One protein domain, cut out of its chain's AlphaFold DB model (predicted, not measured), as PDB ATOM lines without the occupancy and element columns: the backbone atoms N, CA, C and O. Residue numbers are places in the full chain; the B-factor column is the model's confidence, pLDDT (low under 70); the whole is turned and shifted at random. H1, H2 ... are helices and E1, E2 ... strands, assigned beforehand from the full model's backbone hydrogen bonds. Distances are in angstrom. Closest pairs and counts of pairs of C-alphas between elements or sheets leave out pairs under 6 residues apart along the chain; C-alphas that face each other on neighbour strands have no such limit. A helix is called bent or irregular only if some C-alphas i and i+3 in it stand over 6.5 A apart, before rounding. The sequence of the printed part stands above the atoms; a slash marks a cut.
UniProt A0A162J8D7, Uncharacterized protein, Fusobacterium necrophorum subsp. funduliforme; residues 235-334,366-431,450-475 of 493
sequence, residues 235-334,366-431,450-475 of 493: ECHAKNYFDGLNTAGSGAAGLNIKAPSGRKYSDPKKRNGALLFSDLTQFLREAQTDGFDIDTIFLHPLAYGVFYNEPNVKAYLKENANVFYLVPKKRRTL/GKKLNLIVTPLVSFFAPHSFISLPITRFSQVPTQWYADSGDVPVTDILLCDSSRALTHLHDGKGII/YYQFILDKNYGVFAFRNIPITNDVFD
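This is residues 235 to 334, 366 to 431 and 450 to 475 of the 493 residues of an uncharacterized protein of Fusobacterium necrophorum subsp. funduliforme (UniProt A0A162J8D7). A strongly twisted sheet of six strands, with H2 and H3 on it and H1 grazing it, makes the body; a loop-rich part holding E5 is tied to E6, away from the helices. E7 and E8 form a narrow ribbon toward one end of the longest axis. The printed part has 192 residues, 78 of them, under half, in named elements, mixed helices and strands: E1 H1 E2 H2 H3 E3 E4 E5 E6 E7 E8 E9. The mixed sheet runs E1 E9 E6 E2 E4 E3; the ribbon is antiparallel. The whole is compact, with radius of gyration of the C-alphas 17.4 A and spans of 59, 44 and 43 A.

Find C-alpha 239 at (-31.090, -17.589, 3.893), where E1, residues 239 to 243, begins. Beside it look for E9, residues 461 to 468, 20.7 A long, ending at C-alpha 468 at (-33.602, -23.823, -13.703). Next come E6, residues 409 to 415, 19.9 A; E2, 296 to 299; E4, 369 to 373; and E3, 321 to 325. The helices are H1, 277 to 289, 18.4 A; H2, 301 to 308; and H3, 311 to 320, 14.4 A. Elsewhere find E5, 399 to 401; E7, 421 to 425; and E8, 450 to 454.

E1 and E9 are parallel, with N 465 and O 242 2.8 A apart. Antiparallel pairs are E9 and E6, N 414 to O 462 at 2.8 A, and E6 and E2, N 298 to O 413 at 2.8 A. E2, E4 and E3 run parallel: N 297 to O 370 and N 322 to O 369 are each 2.8 A. Two split strand-helix-strand units, parallel strands with others between them, have right-handed crossovers: E1, H1, E2 and E2, H2 H3, E3. In two layers, H2 and H3 are on one face; H2's height is 4.1 A, only just above the sheet's level. H2 and H3 only just touch, only at the corner, with 3 pairs of C-alphas within 8 A; Tyr 308 and Lys 314 are closest, C-alphas 5.2 A apart. H1 only grazes the sheet with residues 279 to 287. E7 and E8 are antiparallel, N 422 to O 454 at 2.9 A. E5 pairs with no named strand, but residues 386 to 387 pair with it. In H1 and H3 every O i to N i+4 pair is within hydrogen-bond range; H2, only just irregular with C-alphas 302 and 305 7.0 A apart, has 1 of 4, and 3 of 5 O i to N i+3 pairs.

The farthest C-alphas, Lys 269 and Ile 431, are 59.9 A apart. Residues 335 to 365 and 432 to 449 are not printed, leaving gaps of 45.5 A and 8.9 A between C-alphas. Links E1 to H1 and E4 to E5 are long. Residues 329 to 334 stand free. Mean pLDDT of the printed part is 77.0, with 39 residues under 70, among them 247 to 256 and 326 to 334.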
ATOM      1  N   GLU A 235     -30.560  -9.931  -1.372       88.19
ATOM      2  CA  GLU A 235     -30.046 -11.091  -2.092       88.19
ATOM      3  C   GLU A 235     -28.744 -11.640  -1.493       88.19
ATOM      4  O   GLU A 235     -28.583 -12.857  -1.435       88.19
ATOM      5  N   CYS A 236     -27.823 -10.789  -1.036       85.69
ATOM      6  CA  CYS A 236     -26.565 -11.217  -0.416       85.69
ATOM      7  C   CYS A 236     -26.778 -11.930   0.921       85.69
ATOM      8  O   CYS A 236     -26.045 -12.870   1.232       85.69
ATOM      9  N   HIS A 237     -27.752 -11.464   1.705       85.50
ATOM     10  CA  HIS A 237     -27.985 -11.935   3.066       85.50
ATOM     11  C   HIS A 237     -29.117 -12.961   3.178       85.50
ATOM     12  O   HIS A 237     -29.219 -13.608   4.208       85.50
ATOM     13  N   ALA A 238     -29.930 -13.174   2.141       86.88
ATOM     14  CA  ALA A 238     -31.024 -14.144   2.182       86.88
ATOM     15  C   ALA A 238     -30.564 -15.559   2.577       86.88
ATOM     16  O   ALA A 238     -29.606 -16.103   2.013       86.88
ATOM     17  N   LYS A 239     -31.317 -16.199   3.481       86.56
ATOM     18  CA  LYS A 239     -31.090 -17.589   3.893       86.56
ATOM     19  C   LYS A 239     -31.419 -18.531   2.733       86.56
ATOM     20  O   LYS A 239     -32.559 -18.606   2.273       86.56
ATOM     21  N   ASN A 240     -30.416 -19.264   2.261       86.56
ATOM     22  CA  ASN A 240     -30.584 -20.223   1.169       86.56
ATOM     23  C   ASN A 240     -31.395 -21.425   1.660       86.56
ATOM     24  O   ASN A 240     -30.934 -22.161   2.533       86.56
ATOM     25  N   TYR A 241     -32.586 -21.625   1.099       86.06
ATOM     26  CA  TYR A 241     -33.452 -22.744   1.474       86.06
ATOM     27  C   TYR A 241     -33.402 -23.874   0.440       86.06
ATOM     28  O   TYR A 241     -33.177 -25.031   0.798       86.06
ATOM     29  N   PHE A 242     -33.525 -23.521  -0.843       87.94
ATOM     30  CA  PHE A 242     -33.361 -24.445  -1.963       87.94
ATOM     31  C   PHE A 242     -32.208 -24.026  -2.874       87.94
ATOM     32  O   PHE A 242     -31.985 -22.833  -3.068       87.94
ATOM     33  N   ASP A 243     -31.526 -25.005  -3.469       87.00
ATOM     34  CA  ASP A 243     -30.560 -24.797  -4.552       87.00
ATOM     35  C   ASP A 243     -30.823 -25.780  -5.703       87.00
ATOM     36  O   ASP A 243     -30.701 -26.997  -5.538       87.00
ATOM     37  N   GLY A 244     -31.206 -25.248  -6.866       83.25
ATOM     38  CA  GLY A 244     -31.558 -26.028  -8.053       83.25
ATOM     39  C   GLY A 244     -30.384 -26.782  -8.680       83.25
ATOM     40  O   GLY A 244     -30.597 -27.815  -9.316       83.25
ATOM     41  N   LEU A 245     -29.144 -26.329  -8.460       82.19
ATOM     42  CA  LEU A 245     -27.943 -26.986  -8.992       82.19
ATOM     43  C   LEU A 245     -27.391 -28.072  -8.062       82.19
ATOM     44  O   LEU A 245     -26.674 -28.966  -8.520       82.19
ATOM     45  N   ASN A 246     -27.782 -28.075  -6.784       77.38
ATOM     46  CA  ASN A 246     -27.382 -29.086  -5.804       77.38
ATOM     47  C   ASN A 246     -28.173 -30.404  -5.964       77.38
ATOM     48  O   ASN A 246     -28.832 -30.897  -5.051       77.38
ATOM     49  N   THR A 247     -28.138 -31.000  -7.155       62.38
ATOM     50  CA  THR A 247     -28.976 -32.158  -7.523       62.38
ATOM     51  C   THR A 247     -28.574 -33.478  -6.851       62.38
ATOM     52  O   THR A 247     -29.378 -34.413  -6.818       62.38
ATOM     53  N   ALA A 248     -27.365 -33.559  -6.287       54.22
ATOM     54  CA  ALA A 248     -26.801 -34.782  -5.714       54.22
ATOM     55  C   ALA A 248     -27.045 -34.948  -4.202       54.22
ATOM     56  O   ALA A 248     -26.715 -35.996  -3.651       54.22
ATOM     57  N   GLY A 249     -27.570 -33.933  -3.502       50.78
ATOM     58  CA  GLY A 249     -27.672 -33.951  -2.032       50.78
ATOM     59  C   GLY A 249     -26.316 -33.993  -1.306       50.78
ATOM     60  O   GLY A 249     -26.271 -33.944  -0.081       50.78
ATOM     61  N   SER A 250     -25.208 -34.058  -2.046       42.78
ATOM     62  CA  SER A 250     -23.854 -33.897  -1.543       42.78
ATOM     63  C   SER A 250     -23.542 -32.408  -1.525       42.78
ATOM     64  O   SER A 250     -23.279 -31.822  -2.576       42.78
ATOM     65  N   GLY A 251     -23.602 -31.806  -0.338       46.06
ATOM     66  CA  GLY A 251     -23.225 -30.414  -0.132       46.06
ATOM     67  C   GLY A 251     -21.884 -30.117  -0.797       46.06
ATOM     68  O   GLY A 251     -20.843 -30.625  -0.378       46.06
ATOM     69  N   ALA A 252     -21.915 -29.295  -1.842       41.94
ATOM     70  CA  ALA A 252     -20.720 -28.646  -2.336       41.94
ATOM     71  C   ALA A 252     -20.198 -27.764  -1.191       41.94
ATOM     72  O   ALA A 252     -20.819 -26.769  -0.833       41.94
ATOM     73  N   ALA A 253     -19.122 -28.230  -0.554       41.16
ATOM     74  CA  ALA A 253     -18.355 -27.568   0.499       41.16
ATOM     75  C   ALA A 253     -19.191 -26.794   1.551       41.16
ATOM     76  O   ALA A 253     -19.226 -25.568   1.563       41.16
ATOM     77  N   GLY A 254     -19.804 -27.520   2.494       44.41
ATOM     78  CA  GLY A 254     -20.126 -26.968   3.822       44.41
ATOM     79  C   GLY A 254     -21.540 -26.423   4.061       44.41
ATOM     80  O   GLY A 254     -21.800 -25.937   5.158       44.41
ATOM     81  N   LEU A 255     -22.471 -26.531   3.108       52.12
ATOM     82  CA  LEU A 255     -23.858 -26.080   3.286       52.12
ATOM     83  C   LEU A 255     -24.850 -27.209   2.945       52.12
ATOM     84  O   LEU A 255     -25.006 -27.589   1.786       52.12
ATOM     85  N   ASN A 256     -25.536 -27.748   3.960       59.44
ATOM     86  CA  ASN A 256     -26.621 -28.734   3.825       59.44
ATOM     87  C   ASN A 256     -27.908 -28.071   3.280       59.44
ATOM     88  O   ASN A 256     -28.923 -28.012   3.971       59.44
ATOM     89  N   ILE A 257     -27.864 -27.520   2.063       73.12
ATOM     90  CA  ILE A 257     -29.014 -26.858   1.419       73.12
ATOM     91  C   ILE A 257     -29.851 -27.903   0.673       73.12
ATOM     92  O   ILE A 257     -29.304 -28.731  -0.061       73.12
ATOM     93  N   LYS A 258     -31.178 -27.871   0.856       77.50
ATOM     94  CA  LYS A 258     -32.111 -28.811   0.215       77.50
ATOM     95  C   LYS A 258     -32.135 -28.579  -1.305       77.50
ATOM     96  O   LYS A 258     -32.039 -27.451  -1.780       77.50
ATOM     97  N   ALA A 259     -32.312 -29.646  -2.077       80.25
ATOM     98  CA  ALA A 259     -32.571 -29.552  -3.514       80.25
ATOM     99  C   ALA A 259     -34.089 -29.534  -3.772       80.25
ATOM    100  O   ALA A 259     -34.793 -30.290  -3.092       80.25
ATOM    101  N   PRO A 260     -34.593 -28.760  -4.751       84.44
ATOM    102  CA  PRO A 260     -35.975 -28.869  -5.218       84.44
ATOM    103  C   PRO A 260     -36.329 -30.300  -5.652       84.44
ATOM    104  O   PRO A 260     -35.467 -31.062  -6.110       84.44
ATOM    105  N   SER A 261     -37.599 -30.682  -5.505       81.38
ATOM    106  CA  SER A 261     -38.062 -32.055  -5.752       81.38
ATOM    107  C   SER A 261     -38.403 -32.351  -7.216       81.38
ATOM    108  O   SER A 261     -38.612 -33.521  -7.560       81.38
ATOM    109  N   GLY A 262     -38.382 -31.333  -8.085       78.56
ATOM    110  CA  GLY A 262     -38.645 -31.453  -9.514       78.56
ATOM    111  C   GLY A 262     -37.801 -32.514 -10.220       78.56
ATOM    112  O   GLY A 262     -36.605 -32.719  -9.949       78.56
ATOM    113  N   ARG A 263     -38.439 -33.195 -11.174       77.62
ATOM    114  CA  ARG A 263     -37.824 -34.233 -12.005       77.62
ATOM    115  C   ARG A 263     -38.028 -33.957 -13.485       77.62
ATOM    116  O   ARG A 263     -38.961 -33.254 -13.865       77.62
ATOM    117  N   LYS A 264     -37.150 -34.524 -14.315       75.81
ATOM    118  CA  LYS A 264     -37.305 -34.482 -15.774       75.81
ATOM    119  C   LYS A 264     -38.513 -35.327 -16.179       75.81
ATOM    120  O   LYS A 264     -38.636 -36.462 -15.724       75.81
ATOM    121  N   TYR A 265     -39.368 -34.812 -17.059       73.56
ATOM    122  CA  TYR A 265     -40.407 -35.603 -17.723       73.56
ATOM    123  C   TYR A 265     -39.775 -36.640 -18.660       73.56
ATOM    124  O   TYR A 265     -40.227 -37.780 -18.724       73.56
ATOM    125  N   SER A 266     -38.672 -36.273 -19.322       75.19
ATOM    126  CA  SER A 266     -37.894 -37.174 -20.187       75.19
ATOM    127  C   SER A 266     -37.260 -38.370 -19.453       75.19
ATOM    128  O   SER A 266     -37.146 -39.454 -20.024       75.19
ATOM    129  N   ASP A 267     -36.861 -38.194 -18.191       74.00
ATOM    130  CA  ASP A 267     -36.320 -39.252 -17.328       74.00
ATOM    131  C   ASP A 267     -36.758 -39.021 -15.868       74.00
ATOM    132  O   ASP A 267     -36.054 -38.346 -15.105       74.00
ATOM    133  N   PRO A 268     -37.890 -39.615 -15.440       71.38
ATOM    134  CA  PRO A 268     -38.452 -39.428 -14.100       71.38
ATOM    135  C   PRO A 268     -37.565 -39.924 -12.950       71.38
ATOM    136  O   PRO A 268     -37.923 -39.762 -11.780       71.38
ATOM    137  N   LYS A 269     -36.420 -40.564 -13.229       71.69
ATOM    138  CA  LYS A 269     -35.438 -40.949 -12.205       71.69
ATOM    139  C   LYS A 269     -34.435 -39.832 -11.909       71.69
ATOM    140  O   LYS A 269     -33.835 -39.843 -10.835       71.69
ATOM    141  N   LYS A 270     -34.266 -38.864 -12.814       76.06
ATOM    142  CA  LYS A 270     -33.311 -37.758 -12.668       76.06
ATOM    143  C   LYS A 270     -34.000 -36.499 -12.154       76.06
ATOM    144  O   LYS A 270     -35.002 -36.044 -12.707       76.06
ATOM    145  N   ARG A 271     -33.420 -35.904 -11.110       75.81
ATOM    146  CA  ARG A 271     -33.815 -34.575 -10.635       75.81
ATOM    147  C   ARG A 271     -33.371 -33.522 -11.644       75.81
ATOM    148  O   ARG A 271     -32.273 -33.615 -12.189       75.81
ATOM    149  N   ASN A 272     -34.239 -32.552 -11.902       75.69
ATOM    150  CA  ASN A 272     -33.955 -31.429 -12.796       75.69
ATOM    151  C   ASN A 272     -33.765 -30.110 -12.040       75.69
ATOM    152  O   ASN A 272     -33.444 -29.125 -12.687       75.69
ATOM    153  N   GLY A 273     -33.989 -30.087 -10.719       76.12
ATOM    154  CA  GLY A 273     -33.896 -28.881  -9.895       76.12
ATOM    155  C   GLY A 273     -35.071 -27.910 -10.054       76.12
ATOM    156  O   GLY A 273     -35.036 -26.835  -9.465       76.12
ATOM    157  N   ALA A 274     -36.107 -28.258 -10.828       82.19
ATOM    158  CA  ALA A 274     -37.295 -27.426 -10.993       82.19
ATOM    159  C   ALA A 274     -38.107 -27.353  -9.692       82.19
ATOM    160  O   ALA A 274     -38.162 -28.312  -8.919       82.19
ATOM    161  N   LEU A 275     -38.752 -26.211  -9.473       83.56
ATOM    162  CA  LEU A 275     -39.580 -25.966  -8.299       83.56
ATOM    163  C   LEU A 275     -40.983 -26.558  -8.500       83.56
ATOM    164  O   LEU A 275     -41.642 -26.233  -9.486       83.56
ATOM    165  N   LEU A 276     -41.444 -27.388  -7.560       81.06
ATOM    166  CA  LEU A 276     -42.814 -27.920  -7.544       81.06
ATOM    167  C   LEU A 276     -43.700 -27.188  -6.526       81.06
ATOM    168  O   LEU A 276     -43.209 -26.613  -5.550       81.06
ATOM    169  N   PHE A 277     -45.023 -27.266  -6.692       78.56
ATOM    170  CA  PHE A 277     -45.966 -26.699  -5.720       78.56
ATOM    171  C   PHE A 277     -45.814 -27.297  -4.308       78.56
ATOM    172  O   PHE A 277     -45.973 -26.595  -3.304       78.56
ATOM    173  N   SER A 278     -45.454 -28.580  -4.209       77.94
ATOM    174  CA  SER A 278     -45.166 -29.235  -2.928       77.94
ATOM    175  C   SER A 278     -43.981 -28.598  -2.200       77.94
ATOM    176  O   SER A 278     -44.036 -28.445  -0.982       77.94
ATOM    177  N   ASP A 279     -42.947 -28.182  -2.938       81.88
ATOM    178  CA  ASP A 279     -41.753 -27.538  -2.379       81.88
ATOM    179  C   ASP A 279     -42.091 -26.155  -1.823       81.88
ATOM    180  O   ASP A 279     -41.685 -25.811  -0.712       81.88
ATOM    181  N   LEU A 280     -42.891 -25.383  -2.570       82.00
ATOM    182  CA  LEU A 280     -43.393 -24.081  -2.131       82.00
ATOM    183  C   LEU A 280     -44.246 -24.225  -0.862       82.00
ATOM    184  O   LEU A 280     -44.055 -23.494   0.107       82.00
ATOM    185  N   THR A 281     -45.153 -25.204  -0.841       79.75
ATOM    186  CA  THR A 281     -46.033 -25.471   0.305       79.75
ATOM    187  C   THR A 281     -45.239 -25.911   1.533       79.75
ATOM    188  O   THR A 281     -45.525 -25.475   2.647       79.75
ATOM    189  N   GLN A 282     -44.233 -26.770   1.349       82.56
ATOM    190  CA  GLN A 282     -43.355 -27.201   2.431       82.56
ATOM    191  C   GLN A 282     -42.557 -26.026   2.995       82.56
ATOM    192  O   GLN A 282     -42.502 -25.866   4.210       82.56
ATOM    193  N   PHE A 283     -41.973 -25.196   2.129       85.69
ATOM    194  CA  PHE A 283     -41.254 -24.002   2.562       85.69
ATOM    195  C   PHE A 283     -42.151 -23.063   3.372       85.69
ATOM    196  O   PHE A 283     -41.768 -22.663   4.465       85.69
ATOM    197  N   LEU A 284     -43.354 -22.751   2.879       82.25
ATOM    198  CA  LEU A 284     -44.282 -21.864   3.587       82.25
ATOM    199  C   LEU A 284     -44.679 -22.425   4.959       82.25
ATOM    200  O   LEU A 284     -44.765 -21.665   5.917       82.25
ATOM    201  N   ARG A 285     -44.858 -23.747   5.078       79.50
ATOM    202  CA  ARG A 285     -45.102 -24.412   6.369       79.50
ATOM    203  C   ARG A 285     -43.928 -24.251   7.327       79.50
ATOM    204  O   ARG A 285     -44.147 -23.858   8.465       79.50
ATOM    205  N   GLU A 286     -42.714 -24.552   6.869       81.62
ATOM    206  CA  GLU A 286     -41.502 -24.453   7.694       81.62
ATOM    207  C   GLU A 286     -41.234 -22.995   8.119       81.62
ATOM    208  O   GLU A 286     -40.957 -22.724   9.285       81.62
ATOM    209  N   ALA A 287     -41.417 -22.031   7.211       81.38
ATOM    210  CA  ALA A 287     -41.273 -20.610   7.518       81.38
ATOM    211  C   ALA A 287     -42.309 -20.127   8.552       81.38
ATOM    212  O   ALA A 287     -41.953 -19.409   9.485       81.38
ATOM    213  N   GLN A 288     -43.568 -20.564   8.435       80.12
ATOM    214  CA  GLN A 288     -44.613 -20.231   9.408       80.12
ATOM    215  C   GLN A 288     -44.372 -20.875  10.775       80.12
ATOM    216  O   GLN A 288     -44.630 -20.235  11.793       80.12
ATOM    217  N   THR A 289     -43.848 -22.106  10.832       76.81
ATOM    218  CA  THR A 289     -43.456 -22.722  12.112       76.81
ATOM    219  C   THR A 289     -42.308 -21.979  12.789       76.81
ATOM    220  O   THR A 289     -42.280 -21.912  14.014       76.81
ATOM    221  N   ASP A 290     -41.420 -21.367  12.005       73.88
ATOM    222  CA  ASP A 290     -40.339 -20.510  12.501       73.88
ATOM    223  C   ASP A 290     -40.827 -19.094  12.888       73.88
ATOM    224  O   ASP A 290     -40.049 -18.276  13.384       73.88
ATOM    225  N   GLY A 291     -42.118 -18.791  12.692       73.75
ATOM    226  CA  GLY A 291     -42.733 -17.510  13.043       73.75
ATOM    227  C   GLY A 291     -42.552 -16.402  12.000       73.75
ATOM    228  O   GLY A 291     -42.692 -15.228  12.350       73.75
ATOM    229  N   PHE A 292     -42.236 -16.756  10.749       81.81
ATOM    230  CA  PHE A 292     -42.172 -15.827   9.619       81.81
ATOM    231  C   PHE A 292     -43.431 -15.897   8.768       81.81
ATOM    232  O   PHE A 292     -43.901 -16.986   8.427       81.81
ATOM    233  N   ASP A 293     -43.922 -14.736   8.345       82.69
ATOM    234  CA  ASP A 293     -45.101 -14.657   7.494       82.69
ATOM    235  C   ASP A 293     -44.750 -14.153   6.088       82.69
ATOM    236  O   ASP A 293     -44.914 -12.989   5.743       82.69
ATOM    237  N   ILE A 294     -44.284 -15.066   5.233       84.19
ATOM    238  CA  ILE A 294     -43.817 -14.750   3.871       84.19
ATOM    239  C   ILE A 294     -44.958 -14.249   2.989       84.19
ATOM    240  O   ILE A 294     -45.860 -15.018   2.650       84.19
ATOM    241  N   ASP A 295     -44.929 -12.979   2.606       83.88
ATOM    242  CA  ASP A 295     -45.986 -12.316   1.840       83.88
ATOM    243  C   ASP A 295     -45.511 -11.809   0.471       83.88
ATOM    244  O   ASP A 295     -46.319 -11.664  -0.447       83.88
ATOM    245  N   THR A 296     -44.204 -11.592   0.301       85.31
ATOM    246  CA  THR A 296     -43.631 -10.962  -0.890       85.31
ATOM    247  C   THR A 296     -42.612 -11.873  -1.571       85.31
ATOM    248  O   THR A 296     -41.695 -12.388  -0.937       85.31
ATOM    249  N   ILE A 297     -42.740 -12.052  -2.887       88.69
ATOM    250  CA  ILE A 297     -41.827 -12.852  -3.713       88.69
ATOM    251  C   ILE A 297     -41.219 -11.961  -4.796       88.69
ATOM    252  O   ILE A 297     -41.954 -11.362  -5.579       88.69
ATOM    253  N   PHE A 298     -39.890 -11.910  -4.898       89.12
ATOM    254  CA  PHE A 298     -39.193 -11.247  -6.001       89.12
ATOM    255  C   PHE A 298     -38.697 -12.249  -7.036       89.12
ATOM    256  O   PHE A 298     -38.080 -13.263  -6.703       89.12
ATOM    257  N   LEU A 299     -38.906 -11.912  -8.307       87.94
ATOM    258  CA  LEU A 299     -38.506 -12.739  -9.438       87.94
ATOM    259  C   LEU A 299     -37.967 -11.891 -10.592       87.94
ATOM    260  O   LEU A 299     -38.484 -10.810 -10.888       87.94
ATOM    261  N   HIS A 300     -36.976 -12.424 -11.309       87.50
ATOM    262  CA  HIS A 300     -36.522 -11.834 -12.564       87.50
ATOM    263  C   HIS A 300     -37.603 -11.959 -13.671       87.50
ATOM    264  O   HIS A 300     -38.226 -13.011 -13.799       87.50
ATOM    265  N   PRO A 301     -37.824 -10.955 -14.548       82.81
ATOM    266  CA  PRO A 301     -38.854 -11.017 -15.591       82.81
ATOM    267  C   PRO A 301     -38.723 -12.214 -16.537       82.81
ATOM    268  O   PRO A 301     -39.723 -12.798 -16.941       82.81
ATOM    269  N   LEU A 302     -37.489 -12.606 -16.862       82.75
ATOM    270  CA  LEU A 302     -37.218 -13.774 -17.710       82.75
ATOM    271  C   LEU A 302     -37.422 -15.109 -16.976       82.75
ATOM    272  O   LEU A 302     -37.568 -16.143 -17.618       82.75
ATOM    273  N   ALA A 303     -37.457 -15.083 -15.645       82.06
ATOM    274  CA  ALA A 303     -37.664 -16.252 -14.803       82.06
ATOM    275  C   ALA A 303     -39.141 -16.555 -14.532       82.06
ATOM    276  O   ALA A 303     -39.453 -17.567 -13.910       82.06
ATOM    277  N   TYR A 304     -40.065 -15.736 -15.044       78.19
ATOM    278  CA  TYR A 304     -41.506 -15.965 -14.901       78.19
ATOM    279  C   TYR A 304     -41.951 -17.349 -15.413       78.19
ATOM    280  O   TYR A 304     -42.919 -17.920 -14.914       78.19
ATOM    281  N   GLY A 305     -41.196 -17.928 -16.355       72.25
ATOM    282  CA  GLY A 305     -41.403 -19.292 -16.847       72.25
ATOM    283  C   GLY A 305     -41.342 -20.373 -15.761       72.25
ATOM    284  O   GLY A 305     -42.070 -21.351 -15.875       72.25
ATOM    285  N   VAL A 306     -40.577 -20.181 -14.676       77.00
ATOM    286  CA  VAL A 306     -40.490 -21.157 -13.568       77.00
ATOM    287  C   VAL A 306     -41.870 -21.459 -12.985       77.00
ATOM    288  O   VAL A 306     -42.201 -22.613 -12.744       77.00
ATOM    289  N   PHE A 307     -42.696 -20.428 -12.807       73.62
ATOM    290  CA  PHE A 307     -44.036 -20.574 -12.242       73.62
ATOM    291  C   PHE A 307     -45.103 -20.924 -13.280       73.62
ATOM    292  O   PHE A 307     -46.117 -21.521 -12.940       73.62
ATOM    293  N   TYR A 308     -44.902 -20.541 -14.542       74.12
ATOM    294  CA  TYR A 308     -45.880 -20.791 -15.600       74.12
ATOM    295  C   TYR A 308     -45.814 -22.220 -16.156       74.12
ATOM    296  O   TYR A 308     -46.820 -22.731 -16.654       74.12
ATOM    297  N   ASN A 309     -44.637 -22.845 -16.089       71.62
ATOM    298  CA  ASN A 309     -44.395 -24.181 -16.624       71.62
ATOM    299  C   ASN A 309     -44.947 -25.296 -15.724       71.62
ATOM    300  O   ASN A 309     -45.223 -26.385 -16.220       71.62
ATOM    301  N   GLU A 310     -45.148 -25.027 -14.431       68.81
ATOM    302  CA  GLU A 310     -45.766 -25.958 -13.484       68.81
ATOM    303  C   GLU A 310     -47.278 -25.625 -13.358       68.81
ATOM    304  O   GLU A 310     -47.638 -24.497 -12.997       68.81
ATOM    305  N   PRO A 311     -48.198 -26.548 -13.720       68.75
ATOM    306  CA  PRO A 311     -49.634 -26.247 -13.791       68.75
ATOM    307  C   PRO A 311     -50.296 -25.867 -12.457       68.75
ATOM    308  O   PRO A 311     -51.231 -25.062 -12.455       68.75
ATOM    309  N   ASN A 312     -49.830 -26.426 -11.340       69.44
ATOM    310  CA  ASN A 312     -50.432 -26.264 -10.015       69.44
ATOM    311  C   ASN A 312     -50.039 -24.917  -9.384       69.44
ATOM    312  O   ASN A 312     -50.894 -24.184  -8.892       69.44
ATOM    313  N   VAL A 313     -48.766 -24.538  -9.478       70.75
ATOM    314  CA  VAL A 313     -48.213 -23.231  -9.120       70.75
ATOM    315  C   VAL A 313     -48.875 -22.144  -9.957       70.75
ATOM    316  O   VAL A 313     -49.282 -21.117  -9.416       70.75
ATOM    317  N   LYS A 314     -49.054 -22.375 -11.262       68.00
ATOM    318  CA  LYS A 314     -49.762 -21.439 -12.141       68.00
ATOM    319  C   LYS A 314     -51.209 -21.211 -11.702       68.00
ATOM    320  O   LYS A 314     -51.655 -20.063 -11.693       68.00
ATOM    321  N   ALA A 315     -51.946 -22.273 -11.371       66.12
ATOM    322  CA  ALA A 315     -53.320 -22.158 -10.883       66.12
ATOM    323  C   ALA A 315     -53.369 -21.389  -9.552       66.12
ATOM    324  O   ALA A 315     -54.107 -20.413  -9.435       66.12
ATOM    325  N   TYR A 316     -52.495 -21.748  -8.610       69.56
ATOM    326  CA  TYR A 316     -52.408 -21.109  -7.300       69.56
ATOM    327  C   TYR A 316     -52.075 -19.611  -7.380       69.56
ATOM    328  O   TYR A 316     -52.737 -18.792  -6.743       69.56
ATOM    329  N   LEU A 317     -51.076 -19.226  -8.180       70.56
ATOM    330  CA  LEU A 317     -50.693 -17.820  -8.341       70.56
ATOM    331  C   LEU A 317     -51.770 -17.006  -9.063       70.56
ATOM    332  O   LEU A 317     -51.928 -15.825  -8.775       70.56
ATOM    333  N   LYS A 318     -52.529 -17.614  -9.981       70.31
ATOM    334  CA  LYS A 318     -53.628 -16.923 -10.667       70.31
ATOM    335  C   LYS A 318     -54.767 -16.556  -9.711       70.31
ATOM    336  O   LYS A 318     -55.422 -15.543  -9.931       70.31
ATOM    337  N   GLU A 319     -55.007 -17.377  -8.694       69.75
ATOM    338  CA  GLU A 319     -56.077 -17.160  -7.716       69.75
ATOM    339  C   GLU A 319     -55.632 -16.281  -6.539       69.75
ATOM    340  O   GLU A 319     -56.424 -15.475  -6.059       69.75
ATOM    341  N   ASN A 320     -54.368 -16.387  -6.108       67.50
ATOM    342  CA  ASN A 320     -53.912 -15.808  -4.837       67.50
ATOM    343  C   ASN A 320     -52.834 -14.715  -4.956       67.50
ATOM    344  O   ASN A 320     -52.526 -14.076  -3.951       67.50
ATOM    345  N   ALA A 321     -52.221 -14.490  -6.128       68.94
ATOM    346  CA  ALA A 321     -51.095 -13.557  -6.246       68.94
ATOM    347  C   ALA A 321     -51.452 -12.228  -6.930       68.94
ATOM    348  O   ALA A 321     -51.952 -12.188  -8.054       68.94
ATOM    349  N   ASN A 322     -51.072 -11.123  -6.287       74.81
ATOM    350  CA  ASN A 322     -51.016  -9.797  -6.890       74.81
ATOM    351  C   ASN A 322     -49.677  -9.634  -7.616       74.81
ATOM    352  O   ASN A 322     -48.621  -9.614  -6.983       74.81
ATOM    353  N   VAL A 323     -49.699  -9.512  -8.946       73.06
ATOM    354  CA  VAL A 323     -48.472  -9.409  -9.753       73.06
ATOM    355  C   VAL A 323     -48.151  -7.950 -10.075       73.06
ATOM    356  O   VAL A 323     -48.882  -7.289 -10.813       73.06
ATOM    357  N   PHE A 324     -47.010  -7.466  -9.587       70.81
ATOM    358  CA  PHE A 324     -46.494  -6.124  -9.852       70.81
ATOM    359  C   PHE A 324     -45.265  -6.183 -10.765       70.81
ATOM    360  O   PHE A 324     -44.227  -6.738 -10.409       70.81
ATOM    361  N   TYR A 325     -45.349  -5.557 -11.941       72.00
ATOM    362  CA  TYR A 325     -44.219  -5.431 -12.866       72.00
ATOM    363  C   TYR A 325     -43.432  -4.146 -12.587       72.00
ATOM    364  O   TYR A 325     -43.740  -3.080 -13.123       72.00
ATOM    365  N   LEU A 326     -42.390  -4.253 -11.763       67.00
ATOM    366  CA  LEU A 326     -41.563  -3.129 -11.314       67.00
ATOM    367  C   LEU A 326     -40.200  -3.166 -11.998       67.00
ATOM    368  O   LEU A 326     -39.149  -3.340 -11.382       67.00
ATOM    369  N   VAL A 327     -40.222  -3.003 -13.319       61.69
ATOM    370  CA  VAL A 327     -39.002  -2.844 -14.111       61.69
ATOM    371  C   VAL A 327     -38.542  -1.390 -13.981       61.69
ATOM    372  O   VAL A 327     -39.273  -0.505 -14.435       61.69
ATOM    373  N   PRO A 328     -37.354  -1.097 -13.412       54.69
ATOM    374  CA  PRO A 328     -36.837   0.263 -13.364       54.69
ATOM    375  C   PRO A 328     -36.645   0.771 -14.798       54.69
ATOM    376  O   PRO A 328     -35.710   0.379 -15.504       54.69
ATOM    377  N   LYS A 329     -37.569   1.620 -15.261       53.38
ATOM    378  CA  LYS A 329     -37.545   2.173 -16.616       53.38
ATOM    379  C   LYS A 329     -36.395   3.171 -16.704       53.38
ATOM    380  O   LYS A 329     -36.411   4.199 -16.034       53.38
ATOM    381  N   LYS A 330     -35.428   2.929 -17.593       44.28
ATOM    382  CA  LYS A 330     -34.576   4.017 -18.089       44.28
ATOM    383  C   LYS A 330     -35.489   4.961 -18.873       44.28
ATOM    384  O   LYS A 330     -35.911   4.615 -19.977       44.28
ATOM    385  N   ARG A 331     -35.865   6.114 -18.306       45.19
ATOM    386  CA  ARG A 331     -36.591   7.130 -19.081       45.19
ATOM    387  C   ARG A 331     -35.684   7.553 -20.243       45.19
ATOM    388  O   ARG A 331     -34.530   7.910 -20.030       45.19
ATOM    389  N   ARG A 332     -36.186   7.459 -21.481       36.41
ATOM    390  CA  ARG A 332     -35.517   8.037 -22.654       36.41
ATOM    391  C   ARG A 332     -35.522   9.553 -22.470       36.41
ATOM    392  O   ARG A 332     -36.578  10.167 -22.568       36.41
ATOM    393  N   THR A 333     -34.357  10.143 -22.241       41.16
ATOM    394  CA  THR A 333     -34.092  11.585 -22.337       41.16
ATOM    395  C   THR A 333     -34.021  12.013 -23.806       41.16
ATOM    396  O   THR A 333     -33.028  12.554 -24.274       41.16
ATOM    397  N   LEU A 334     -35.069  11.719 -24.576       35.59
ATOM    398  CA  LEU A 334     -35.266  12.296 -25.902       35.59
ATOM    399  C   LEU A 334     -36.520  13.158 -25.817       35.59
ATOM    400  O   LEU A 334     -37.582  12.645 -25.458       35.59
ATOM    401  N   GLY A 366     -55.095 -19.450   0.717       49.72
ATOM    402  CA  GLY A 366     -55.903 -18.220   0.825       49.72
ATOM    403  C   GLY A 366     -55.083 -16.964   1.127       49.72
ATOM    404  O   GLY A 366     -55.569 -15.844   0.982       49.72
ATOM    405  N   LYS A 367     -53.803 -17.132   1.485       63.19
ATOM    406  CA  LYS A 367     -52.891 -16.009   1.694       63.19
ATOM    407  C   LYS A 367     -52.638 -15.267   0.377       63.19
ATOM    408  O   LYS A 367     -52.116 -15.850  -0.576       63.19
ATOM    409  N   LYS A 368     -52.958 -13.970   0.350       67.81
ATOM    410  CA  LYS A 368     -52.605 -13.081  -0.764       67.81
ATOM    411  C   LYS A 368     -51.090 -12.888  -0.797       67.81
ATOM    412  O   LYS A 368     -50.504 -12.442   0.185       67.81
ATOM    413  N   LEU A 369     -50.462 -13.222  -1.922       76.88
ATOM    414  CA  LEU A 369     -49.023 -13.043  -2.131       76.88
ATOM    415  C   LEU A 369     -48.765 -11.873  -3.079       76.88
ATOM    416  O   LEU A 369     -49.421 -11.746  -4.111       76.88
ATOM    417  N   ASN A 370     -47.768 -11.050  -2.780       80.25
ATOM    418  CA  ASN A 370     -47.287 -10.012  -3.682       80.25
ATOM    419  C   ASN A 370     -46.126 -10.568  -4.511       80.25
ATOM    420  O   ASN A 370     -45.025 -10.773  -4.003       80.25
ATOM    421  N   LEU A 371     -46.356 -10.809  -5.802       81.56
ATOM    422  CA  LEU A 371     -45.312 -11.220  -6.735       81.56
ATOM    423  C   LEU A 371     -44.735  -9.988  -7.435       81.56
ATOM    424  O   LEU A 371     -45.386  -9.371  -8.279       81.56
ATOM    425  N   ILE A 372     -43.490  -9.655  -7.122       81.75
ATOM    426  CA  ILE A 372     -42.779  -8.509  -7.677       81.75
ATOM    427  C   ILE A 372     -41.809  -8.981  -8.752       81.75
ATOM    428  O   ILE A 372     -40.795  -9.629  -8.495       81.75
ATOM    429  N   VAL A 373     -42.104  -8.596  -9.987       82.31
ATOM    430  CA  VAL A 373     -41.289  -8.926 -11.151       82.31
ATOM    431  C   VAL A 373     -40.321  -7.774 -11.421       82.31
ATOM    432  O   VAL A 373     -40.729  -6.697 -11.863       82.31
ATOM    433  N   THR A 374     -39.030  -7.989 -11.153       81.69
ATOM    434  CA  THR A 374     -37.977  -6.962 -11.239       81.69
ATOM    435  C   THR A 374     -36.667  -7.533 -11.790       81.69
ATOM    436  O   THR A 374     -36.225  -8.595 -11.356       81.69
ATOM    437  N   PRO A 375     -35.989  -6.854 -12.737       82.75
ATOM    438  CA  PRO A 375     -34.729  -7.327 -13.321       82.75
ATOM    439  C   PRO A 375     -33.528  -7.212 -12.368       82.75
ATOM    440  O   PRO A 375     -32.387  -7.354 -12.794       82.75
ATOM    441  N   LEU A 376     -33.767  -6.844 -11.110       84.94
ATOM    442  CA  LEU A 376     -32.735  -6.646 -10.100       84.94
ATOM    443  C   LEU A 376     -32.392  -7.936  -9.341       84.94
ATOM    444  O   LEU A 376     -31.371  -7.953  -8.666       84.94
ATOM    445  N   VAL A 377     -33.212  -8.986  -9.472       86.94
ATOM    446  CA  VAL A 377     -32.904 -10.332  -8.965       86.94
ATOM    447  C   VAL A 377     -31.952 -11.038  -9.927       86.94
ATOM    448  O   VAL A 377     -32.110 -10.924 -11.146       86.94
ATOM    449  N   SER A 378     -30.984 -11.779  -9.394       89.38
ATOM    450  CA  SER A 378     -29.996 -12.488 -10.210       89.38
ATOM    451  C   SER A 378     -30.583 -13.499 -11.196       89.38
ATOM    452  O   SER A 378     -31.401 -14.355 -10.857       89.38
ATOM    453  N   PHE A 379     -30.082 -13.413 -12.428       90.19
ATOM    454  CA  PHE A 379     -30.389 -14.289 -13.550       90.19
ATOM    455  C   PHE A 379     -29.085 -14.677 -14.246       90.19
ATOM    456  O   PHE A 379     -28.270 -13.814 -14.581       90.19
ATOM    457  N   PHE A 380     -28.916 -15.968 -14.498       90.81
ATOM    458  CA  PHE A 380     -27.713 -16.550 -15.071       90.81
ATOM    459  C   PHE A 380     -28.057 -17.210 -16.405       90.81
ATOM    460  O   PHE A 380     -28.922 -18.084 -16.489       90.81
ATOM    461  N   ALA A 381     -27.378 -16.775 -17.467       89.75
ATOM    462  CA  ALA A 381     -27.487 -17.405 -18.779       89.75
ATOM    463  C   ALA A 381     -26.905 -18.837 -18.747       89.75
ATOM    464  O   ALA A 381     -26.150 -19.154 -17.823       89.75
ATOM    465  N   PRO A 382     -27.211 -19.703 -19.729       89.38
ATOM    466  CA  PRO A 382     -26.549 -21.002 -19.862       89.38
ATOM    467  C   PRO A 382     -25.028 -20.855 -19.944       89.38
ATOM    468  O   PRO A 382     -24.538 -19.876 -20.516       89.38
ATOM    469  N   HIS A 383     -24.291 -21.817 -19.391       88.56
ATOM    470  CA  HIS A 383     -22.823 -21.822 -19.385       88.56
ATOM    471  C   HIS A 383     -22.169 -20.595 -18.746       88.56
ATOM    472  O   HIS A 383     -21.057 -20.205 -19.111       88.56
ATOM    473  N   SER A 384     -22.861 -19.964 -17.794       89.00
ATOM    474  CA  SER A 384     -22.333 -18.815 -17.068       89.00
ATOM    475  C   SER A 384     -21.827 -19.203 -15.685       89.00
ATOM    476  O   SER A 384     -22.341 -20.097 -15.016       89.00
ATOM    477  N   PHE A 385     -20.789 -18.495 -15.260       87.25
ATOM    478  CA  PHE A 385     -20.231 -18.591 -13.923       87.25
ATOM    479  C   PHE A 385     -21.228 -18.076 -12.877       87.25
ATOM    480  O   PHE A 385     -21.774 -16.979 -13.031       87.25
ATOM    481  N   ILE A 386     -21.400 -18.818 -11.780       87.38
ATOM    482  CA  ILE A 386     -22.275 -18.421 -10.671       87.38
ATOM    483  C   ILE A 386     -21.422 -18.082  -9.458       87.38
ATOM    484  O   ILE A 386     -20.689 -18.920  -8.930       87.38
ATOM    485  N   SER A 387     -21.550 -16.847  -8.988       88.19
ATOM    486  CA  SER A 387     -20.876 -16.359  -7.788       88.19
ATOM    487  C   SER A 387     -21.661 -16.637  -6.505       88.19
ATOM    488  O   SER A 387     -22.898 -16.708  -6.505       88.19
ATOM    489  N   LEU A 388     -20.924 -16.735  -5.393       86.56
ATOM    490  CA  LEU A 388     -21.486 -16.808  -4.046       86.56
ATOM    491  C   LEU A 388     -22.326 -15.553  -3.774       86.56
ATOM    492  O   LEU A 388     -21.825 -14.452  -4.015       86.56
ATOM    493  N   PRO A 389     -23.557 -15.675  -3.232       85.38
ATOM    494  CA  PRO A 389     -24.445 -14.535  -3.023       85.38
ATOM    495  C   PRO A 389     -23.780 -13.400  -2.244       85.38
ATOM    496  O   PRO A 389     -23.811 -12.262  -2.692       85.38
ATOM    497  N   ILE A 390     -23.076 -13.719  -1.153       84.75
ATOM    498  CA  ILE A 390     -22.453 -12.724  -0.269       84.75
ATOM    499  C   ILE A 390     -21.350 -11.894  -0.945       84.75
ATOM    500  O   ILE A 390     -21.157 -10.731  -0.599       84.75
ATOM    501  N   THR A 391     -20.635 -12.453  -1.928       84.81
ATOM    502  CA  THR A 391     -19.567 -11.739  -2.652       84.81
ATOM    503  C   THR A 391     -19.965 -11.339  -4.070       84.81
ATOM    504  O   THR A 391     -19.172 -10.700  -4.765       84.81
ATOM    505  N   ARG A 392     -21.194 -11.644  -4.502       83.62
ATOM    506  CA  ARG A 392     -21.685 -11.478  -5.878       83.62
ATOM    507  C   ARG A 392     -21.542 -10.067  -6.429       83.62
ATOM    508  O   ARG A 392     -21.244  -9.906  -7.610       83.62
ATOM    509  N   PHE A 393     -21.740  -9.060  -5.585       85.19
ATOM    510  CA  PHE A 393     -21.663  -7.650  -5.972       85.19
ATOM    511  C   PHE A 393     -20.373  -6.961  -5.499       85.19
ATOM    512  O   PHE A 393     -20.261  -5.740  -5.593       85.19
ATOM    513  N   SER A 394     -19.399  -7.732  -5.005       84.38
ATOM    514  CA  SER A 394     -18.066  -7.225  -4.668       84.38
ATOM    515  C   SER A 394     -17.199  -7.033  -5.922       84.38
ATOM    516  O   SER A 394     -17.534  -7.502  -7.009       84.38
ATOM    517  N   GLN A 395     -16.063  -6.342  -5.778       84.81
ATOM    518  CA  GLN A 395     -15.105  -6.150  -6.877       84.81
ATOM    519  C   GLN A 395     -14.519  -7.471  -7.399       84.81
ATOM    520  O   GLN A 395     -14.175  -7.560  -8.574       84.81
ATOM    521  N   VAL A 396     -14.406  -8.483  -6.532       87.00
ATOM    522  CA  VAL A 396     -13.851  -9.799  -6.866       87.00
ATOM    523  C   VAL A 396     -14.829 -10.868  -6.370       87.00
ATOM    524  O   VAL A 396     -14.686 -11.362  -5.249       87.00
ATOM    525  N   PRO A 397     -15.859 -11.207  -7.166       87.38
ATOM    526  CA  PRO A 397     -16.848 -12.192  -6.761       87.38
ATOM    527  C   PRO A 397     -16.214 -13.576  -6.642       87.38
ATOM    528  O   PRO A 397     -15.475 -14.032  -7.513       87.38
ATOM    529  N   THR A 398     -16.531 -14.266  -5.553       88.56
ATOM    530  CA  THR A 398     -16.070 -15.632  -5.311       88.56
ATOM    531  C   THR A 398     -16.959 -16.608  -6.063       88.56
ATOM    532  O   THR A 398     -18.182 -16.481  -6.045       88.56
ATOM    533  N   GLN A 399     -16.351 -17.598  -6.703       87.38
ATOM    534  CA  GLN A 399     -17.066 -18.658  -7.401       87.38
ATOM    535  C   GLN A 399     -17.864 -19.530  -6.436       87.38
ATOM    536  O   GLN A 399     -17.320 -19.995  -5.437       87.38
ATOM    537  N   TRP A 400     -19.126 -19.792  -6.774       86.81
ATOM    538  CA  TRP A 400     -19.922 -20.845  -6.148       86.81
ATOM    539  C   TRP A 400     -20.007 -22.074  -7.052       86.81
ATOM    540  O   TRP A 400     -19.593 -23.157  -6.652       86.81
ATOM    541  N   TYR A 401     -20.451 -21.881  -8.299       84.75
ATOM    542  CA  TYR A 401     -20.498 -22.919  -9.328       84.75
ATOM    543  C   TYR A 401     -19.734 -22.469 -10.572       84.75
ATOM    544  O   TYR A 401     -19.764 -21.299 -10.956       84.75
ATOM    545  N   ALA A 402     -19.022 -23.411 -11.194       84.12
ATOM    546  CA  ALA A 402     -18.279 -23.162 -12.431       84.12
ATOM    547  C   ALA A 402     -19.183 -22.928 -13.640       84.12
ATOM    548  O   ALA A 402     -18.792 -22.204 -14.550       84.12
ATOM    549  N   ASP A 403     -20.364 -23.536 -13.628       83.62
ATOM    550  CA  ASP A 403     -21.279 -23.564 -14.756       83.62
ATOM    551  C   ASP A 403     -22.729 -23.630 -14.239       83.62
ATOM    552  O   ASP A 403     -23.027 -24.387 -13.310       83.62
ATOM    553  N   SER A 404     -23.611 -22.825 -14.832       83.69
ATOM    554  CA  SER A 404     -25.064 -22.829 -14.639       83.69
ATOM    555  C   SER A 404     -25.789 -23.976 -15.357       83.69
ATOM    556  O   SER A 404     -26.962 -24.224 -15.081       83.69
ATOM    557  N   GLY A 405     -25.106 -24.691 -16.250       84.69
ATOM    558  CA  GLY A 405     -25.631 -25.776 -17.068       84.69
ATOM    559  C   GLY A 405     -26.272 -25.308 -18.379       84.69
ATOM    560  O   GLY A 405     -26.149 -24.154 -18.795       84.69
ATOM    561  N   ASP A 406     -26.978 -26.234 -19.032       84.88
ATOM    562  CA  ASP A 406     -27.537 -26.058 -20.385       84.88
ATOM    563  C   ASP A 406     -28.775 -25.137 -20.438       84.88
ATOM    564  O   ASP A 406     -29.224 -24.732 -21.512       84.88
ATOM    565  N   VAL A 407     -29.370 -24.831 -19.283       85.88
ATOM    566  CA  VAL A 407     -30.626 -24.080 -19.148       85.88
ATOM    567  C   VAL A 407     -30.361 -22.856 -18.270       85.88
ATOM    568  O   VAL A 407     -29.623 -22.974 -17.295       85.88
ATOM    569  N   PRO A 408     -30.944 -21.677 -18.567       88.94
ATOM    570  CA  PRO A 408     -30.774 -20.521 -17.699       88.94
ATOM    571  C   PRO A 408     -31.334 -20.794 -16.298       88.94
ATOM    572  O   PRO A 408     -32.375 -21.443 -16.145       88.94
ATOM    573  N   VAL A 409     -30.664 -20.246 -15.286       90.19
ATOM    574  CA  VAL A 409     -31.057 -20.378 -13.879       90.19
ATOM    575  C   VAL A 409     -31.287 -19.007 -13.248       90.19
ATOM    576  O   VAL A 409     -30.709 -18.004 -13.666       90.19
ATOM    577  N   THR A 410     -32.152 -18.946 -12.243       91.56
ATOM    578  CA  THR A 410     -32.532 -17.698 -11.566       91.56
ATOM    579  C   THR A 410     -32.580 -17.880 -10.062       91.56
ATOM    580  O   THR A 410     -32.886 -18.963  -9.566       91.56
ATOM    581  N   ASP A 411     -32.354 -16.792  -9.338       91.94
ATOM    582  CA  ASP A 411     -32.722 -16.733  -7.932       91.94
ATOM    583  C   ASP A 411     -34.185 -16.282  -7.793       91.94
ATOM    584  O   ASP A 411     -34.718 -15.565  -8.647       91.94
ATOM    585  N   ILE A 412     -34.836 -16.726  -6.721       91.81
ATOM    586  CA  ILE A 412     -36.167 -16.290  -6.289       91.81
ATOM    587  C   ILE A 412     -36.033 -15.873  -4.829       91.81
ATOM    588  O   ILE A 412     -35.620 -16.686  -4.002       91.81
ATOM    589  N   LEU A 413     -36.361 -14.621  -4.513       91.56
ATOM    590  CA  LEU A 413     -36.322 -14.127  -3.135       91.56
ATOM    591  C   LEU A 413     -37.724 -14.186  -2.542       91.56
ATOM    592  O   LEU A 413     -38.687 -13.798  -3.200       91.56
ATOM    593  N   LEU A 414     -37.827 -14.655  -1.307       90.81
ATOM    594  CA  LEU A 414     -39.067 -14.742  -0.552       90.81
ATOM    595  C   LEU A 414     -38.873 -13.977   0.750       90.81
ATOM    596  O   LEU A 414     -37.953 -14.272   1.512       90.81
ATOM    597  N   CYS A 415     -39.719 -12.986   0.984       89.06
ATOM    598  CA  CYS A 415     -39.578 -12.050   2.084       89.06
ATOM    599  C   CYS A 415     -40.853 -12.012   2.924       89.06
ATOM    600  O   CYS A 415     -41.963 -12.026   2.392       89.06
ATOM    601  N   ASP A 416     -40.665 -11.905   4.233       85.31
ATOM    602  CA  ASP A 416     -41.636 -11.357   5.172       85.31
ATOM    603  C   ASP A 416     -41.468  -9.831   5.181       85.31
ATOM    604  O   ASP A 416     -40.489  -9.308   5.729       85.31
ATOM    605  N   SER A 417     -42.390  -9.110   4.538       76.88
ATOM    606  CA  SER A 417     -42.337  -7.648   4.428       76.88
ATOM    607  C   SER A 417     -42.268  -6.932   5.769       76.88
ATOM    608  O   SER A 417     -41.744  -5.820   5.855       76.88
ATOM    609  N   SER A 418     -42.757  -7.572   6.832       71.31
ATOM    610  CA  SER A 418     -42.747  -6.991   8.157       71.31
ATOM    611  C   SER A 418     -41.344  -6.995   8.768       71.31
ATOM    612  O   SER A 418     -41.083  -6.184   9.636       71.31
ATOM    613  N   ARG A 419     -40.403  -7.844   8.352       69.44
ATOM    614  CA  ARG A 419     -39.082  -7.960   9.023       69.44
ATOM    615  C   ARG A 419     -37.889  -7.932   8.077       69.44
ATOM    616  O   ARG A 419     -36.748  -8.066   8.507       69.44
ATOM    617  N   ALA A 420     -38.136  -7.846   6.775       76.62
ATOM    618  CA  ALA A 420     -37.096  -8.037   5.777       76.62
ATOM    619  C   ALA A 420     -36.093  -6.880   5.718       76.62
ATOM    620  O   ALA A 420     -34.902  -7.131   5.544       76.62
ATOM    621  N   LEU A 421     -36.552  -5.629   5.816       80.62
ATOM    622  CA  LEU A 421     -35.701  -4.462   5.608       80.62
ATOM    623  C   LEU A 421     -36.197  -3.246   6.397       80.62
ATOM    624  O   LEU A 421     -37.393  -2.977   6.468       80.62
ATOM    625  N   THR A 422     -35.267  -2.439   6.893       77.19
ATOM    626  CA  THR A 422     -35.555  -1.108   7.435       77.19
ATOM    627  C   THR A 422     -34.873  -0.052   6.568       77.19
ATOM    628  O   THR A 422     -33.659  -0.089   6.356       77.19
ATOM    629  N   HIS A 423     -35.654   0.892   6.044       80.50
ATOM    630  CA  HIS A 423     -35.171   2.065   5.326       80.50
ATOM    631  C   HIS A 423     -35.072   3.240   6.296       80.50
ATOM    632  O   HIS A 423     -36.068   3.839   6.700       80.50
ATOM    633  N   LEU A 424     -33.838   3.571   6.664       73.38
ATOM    634  CA  LEU A 424     -33.537   4.676   7.554       73.38
ATOM    635  C   LEU A 424     -33.226   5.937   6.748       73.38
ATOM    636  O   LEU A 424     -32.315   5.924   5.919       73.38
ATOM    637  N   HIS A 425     -33.908   7.047   7.027       75.81
ATOM    638  CA  HIS A 425     -33.633   8.328   6.371       75.81
ATOM    639  C   HIS A 425     -33.813   9.530   7.307       75.81
ATOM    640  O   HIS A 425     -34.330   9.419   8.413       75.81
ATOM    641  N   ASP A 426     -33.337  10.697   6.878       68.19
ATOM    642  CA  ASP A 426     -33.361  11.953   7.647       68.19
ATOM    643  C   ASP A 426     -34.659  12.768   7.484       68.19
ATOM    644  O   ASP A 426     -34.753  13.894   7.962       68.19
ATOM    645  N   GLY A 427     -35.647  12.233   6.763       66.88
ATOM    646  CA  GLY A 427     -36.898  12.933   6.448       66.88
ATOM    647  C   GLY A 427     -36.768  14.098   5.453       66.88
ATOM    648  O   GLY A 427     -37.789  14.632   5.027       66.88
ATOM    649  N   LYS A 428     -35.553  14.470   5.022       65.50
ATOM    650  CA  LYS A 428     -35.307  15.642   4.157       65.50
ATOM    651  C   LYS A 428     -35.468  15.347   2.665       65.50
ATOM    652  O   LYS A 428     -35.513  16.262   1.847       65.50
ATOM    653  N   GLY A 429     -35.554  14.072   2.289       73.12
ATOM    654  CA  GLY A 429     -35.751  13.651   0.902       73.12
ATOM    655  C   GLY A 429     -34.505  13.838   0.029       73.12
ATOM    656  O   GLY A 429     -33.399  13.445   0.408       73.12
ATOM    657  N   ILE A 430     -34.691  14.357  -1.191       76.94
ATOM    658  CA  ILE A 430     -33.595  14.664  -2.123       76.94
ATOM    659  C   ILE A 430     -33.277  16.153  -2.008       76.94
ATOM    660  O   ILE A 430     -34.068  17.002  -2.407       76.94
ATOM    661  N   ILE A 431     -32.087  16.454  -1.506       77.25
ATOM    662  CA  ILE A 431     -31.562  17.805  -1.342       77.25
ATOM    663  C   ILE A 431     -30.722  18.150  -2.567       77.25
ATOM    664  O   ILE A 431     -29.917  17.333  -3.031       77.25
ATOM    665  N   TYR A 450     -29.676  11.189   2.020       81.12
ATOM    666  CA  TYR A 450     -29.029  10.520   3.140       81.12
ATOM    667  C   TYR A 450     -29.944   9.402   3.606       81.12
ATOM    668  O   TYR A 450     -31.037   9.654   4.117       81.12
ATOM    669  N   TYR A 451     -29.519   8.166   3.380       82.81
ATOM    670  CA  TYR A 451     -30.273   7.004   3.816       82.81
ATOM    671  C   TYR A 451     -29.349   5.829   4.104       82.81
ATOM    672  O   TYR A 451     -28.177   5.817   3.728       82.81
ATOM    673  N   GLN A 452     -29.893   4.830   4.780       80.75
ATOM    674  CA  GLN A 452     -29.245   3.548   4.976       80.75
ATOM    675  C   GLN A 452     -30.308   2.454   4.961       80.75
ATOM    676  O   GLN A 452     -31.388   2.630   5.521       80.75
ATOM    677  N   PHE A 453     -29.997   1.330   4.325       83.50
ATOM    678  CA  PHE A 453     -30.781   0.113   4.473       83.50
ATOM    679  C   PHE A 453     -30.153  -0.761   5.552       83.50
ATOM    680  O   PHE A 453     -28.938  -0.965   5.564       83.50
ATOM    681  N   ILE A 454     -30.985  -1.245   6.468       76.81
ATOM    682  CA  ILE A 454     -30.579  -2.090   7.589       76.81
ATOM    683  C   ILE A 454     -31.383  -3.385   7.515       76.81
ATOM    684  O   ILE A 454     -32.592  -3.352   7.287       76.81
ATOM    685  N   LEU A 455     -30.697  -4.514   7.682       75.50
ATOM    686  CA  LEU A 455     -31.322  -5.822   7.856       75.50
ATOM    687  C   LEU A 455     -31.445  -6.114   9.352       75.50
ATOM    688  O   LEU A 455     -30.463  -5.970  10.081       75.50
ATOM    689  N   ASP A 456     -32.621  -6.555   9.782       66.06
ATOM    690  CA  ASP A 456     -32.844  -7.019  11.155       66.06
ATOM    691  C   ASP A 456     -32.094  -8.342  11.385       66.06
ATOM    692  O   ASP A 456     -31.980  -9.143  10.462       66.06
ATOM    693  N   LYS A 457     -31.587  -8.636  12.594       61.69
ATOM    694  CA  LYS A 457     -30.757  -9.843  12.826       61.69
ATOM    695  C   LYS A 457     -31.469 -11.166  12.529       61.69
ATOM    696  O   LYS A 457     -30.811 -12.147  12.189       61.69
ATOM    697  N   ASN A 458     -32.795 -11.186  12.647       63.66
ATOM    698  CA  ASN A 458     -33.648 -12.305  12.257       63.66
ATOM    699  C   ASN A 458     -34.485 -11.927  11.026       63.66
ATOM    700  O   ASN A 458     -35.717 -11.937  11.061       63.66
ATOM    701  N   TYR A 459     -33.797 -11.509   9.960       70.38
ATOM    702  CA  TYR A 459     -34.418 -11.085   8.713       70.38
ATOM    703  C   TYR A 459     -35.239 -12.240   8.122       70.38
ATOM    704  O   TYR A 459     -34.732 -13.334   7.869       70.38
ATOM    705  N   GLY A 460     -36.529 -12.003   7.878       77.19
ATOM    706  CA  GLY A 460     -37.432 -12.971   7.245       77.19
ATOM    707  C   GLY A 460     -37.201 -13.091   5.736       77.19
ATOM    708  O   GLY A 460     -38.154 -13.040   4.966       77.19
ATOM    709  N   VAL A 461     -35.938 -13.171   5.305       87.44
ATOM    710  CA  VAL A 461     -35.521 -13.149   3.896       87.44
ATOM    711  C   VAL A 461     -34.902 -14.489   3.532       87.44
ATOM    712  O   VAL A 461     -33.861 -14.894   4.054       87.44
ATOM    713  N   PHE A 462     -35.531 -15.159   2.580       90.56
ATOM    714  CA  PHE A 462     -35.172 -16.481   2.101       90.56
ATOM    715  C   PHE A 462     -34.916 -16.441   0.601       90.56
ATOM    716  O   PHE A 462     -35.440 -15.591  -0.119       90.56
ATOM    717  N   ALA A 463     -34.109 -17.377   0.117       90.50
ATOM    718  CA  ALA A 463     -33.838 -17.502  -1.304       90.50
ATOM    719  C   ALA A 463     -33.925 -18.951  -1.779       90.50
ATOM    720  O   ALA A 463     -33.356 -19.867  -1.170       90.50
ATOM    721  N   PHE A 464     -34.587 -19.134  -2.918       92.12
ATOM    722  CA  PHE A 464     -34.421 -20.307  -3.763       92.12
ATOM    723  C   PHE A 464     -33.382 -19.954  -4.821       92.12
ATOM    724  O   PHE A 464     -33.586 -19.041  -5.620       92.12
ATOM    725  N   ARG A 465     -32.235 -20.624  -4.772       90.62
ATOM    726  CA  ARG A 465     -31.066 -20.304  -5.585       90.62
ATOM    727  C   ARG A 465     -31.011 -21.165  -6.828       90.62
ATOM    728  O   ARG A 465     -31.360 -22.345  -6.780       90.62
ATOM    729  N   ASN A 466     -30.515 -20.576  -7.910       88.94
ATOM    730  CA  ASN A 466     -30.157 -21.284  -9.137       88.94
ATOM    731  C   ASN A 466     -31.274 -22.207  -9.662       88.94
ATOM    732  O   ASN A 466     -31.018 -23.332 -10.094       88.94
ATOM    733  N   ILE A 467     -32.525 -21.751  -9.606       89.81
ATOM    734  CA  ILE A 467     -33.672 -22.526 -10.071       89.81
ATOM    735  C   ILE A 467     -33.676 -22.532 -11.608       89.81
ATOM    736  O   ILE A 467     -33.701 -21.457 -12.215       89.81
ATOM    737  N   PRO A 468     -33.646 -23.709 -12.256       88.00
ATOM    738  CA  PRO A 468     -33.602 -23.823 -13.703       88.00
ATOM    739  C   PRO A 468     -34.951 -23.510 -14.338       88.00
ATOM    740  O   PRO A 468     -36.004 -23.987 -13.913       88.00
ATOM    741  N   ILE A 469     -34.905 -22.733 -15.416       85.62
ATOM    742  CA  ILE A 469     -36.082 -22.324 -16.181       85.62
ATOM    743  C   ILE A 469     -36.301 -23.343 -17.300       85.62
ATOM    744  O   ILE A 469     -35.865 -23.158 -18.433       85.62
ATOM    745  N   THR A 470     -36.956 -24.453 -16.966       81.06
ATOM    746  CA  THR A 470     -37.190 -25.573 -17.890       81.06
ATOM    747  C   THR A 470     -38.677 -25.824 -18.120       81.06
ATOM    748  O   THR A 470     -39.502 -25.592 -17.238       81.06
ATOM    749  N   ASN A 471     -39.018 -26.316 -19.313       75.50
ATOM    750  CA  ASN A 471     -40.356 -26.823 -19.639       75.50
ATOM    751  C   ASN A 471     -40.499 -28.320 -19.291       75.50
ATOM    752  O   ASN A 471     -41.599 -28.860 -19.322       75.50
ATOM    753  N   ASP A 472     -39.387 -28.998 -18.991       74.31
ATOM    754  CA  ASP A 472     -39.304 -30.435 -18.707       74.31
ATOM    755  C   ASP A 472     -39.546 -30.699 -17.210       74.31
ATOM    756  O   ASP A 472     -38.623 -31.108 -16.505       74.31
ATOM    757  N   VAL A 473     -40.749 -30.388 -16.711       72.50
ATOM    758  CA  VAL A 473     -41.127 -30.501 -15.288       72.50
ATOM    759  C   VAL A 473     -42.099 -31.662 -15.078       72.50
ATOM    760  O   VAL A 473     -43.179 -31.694 -15.660       72.50
ATOM    761  N   PHE A 474     -41.721 -32.605 -14.216       71.81
ATOM    762  CA  PHE A 474     -42.561 -33.714 -13.775       71.81
ATOM    763  C   PHE A 474     -42.679 -33.728 -12.250       71.81
ATOM    764  O   PHE A 474     -41.664 -33.730 -11.544       71.81
ATOM    765  N   ASP A 475     -43.919 -33.771 -11.759       68.38
ATOM    766  CA  ASP A 475     -44.228 -33.968 -10.345       68.38
ATOM    767  C   ASP A 475     -44.418 -35.468 -10.050       68.38
ATOM    768  O   ASP A 475     -45.373 -36.072 -10.544       68.38
TER     769      ASP A 475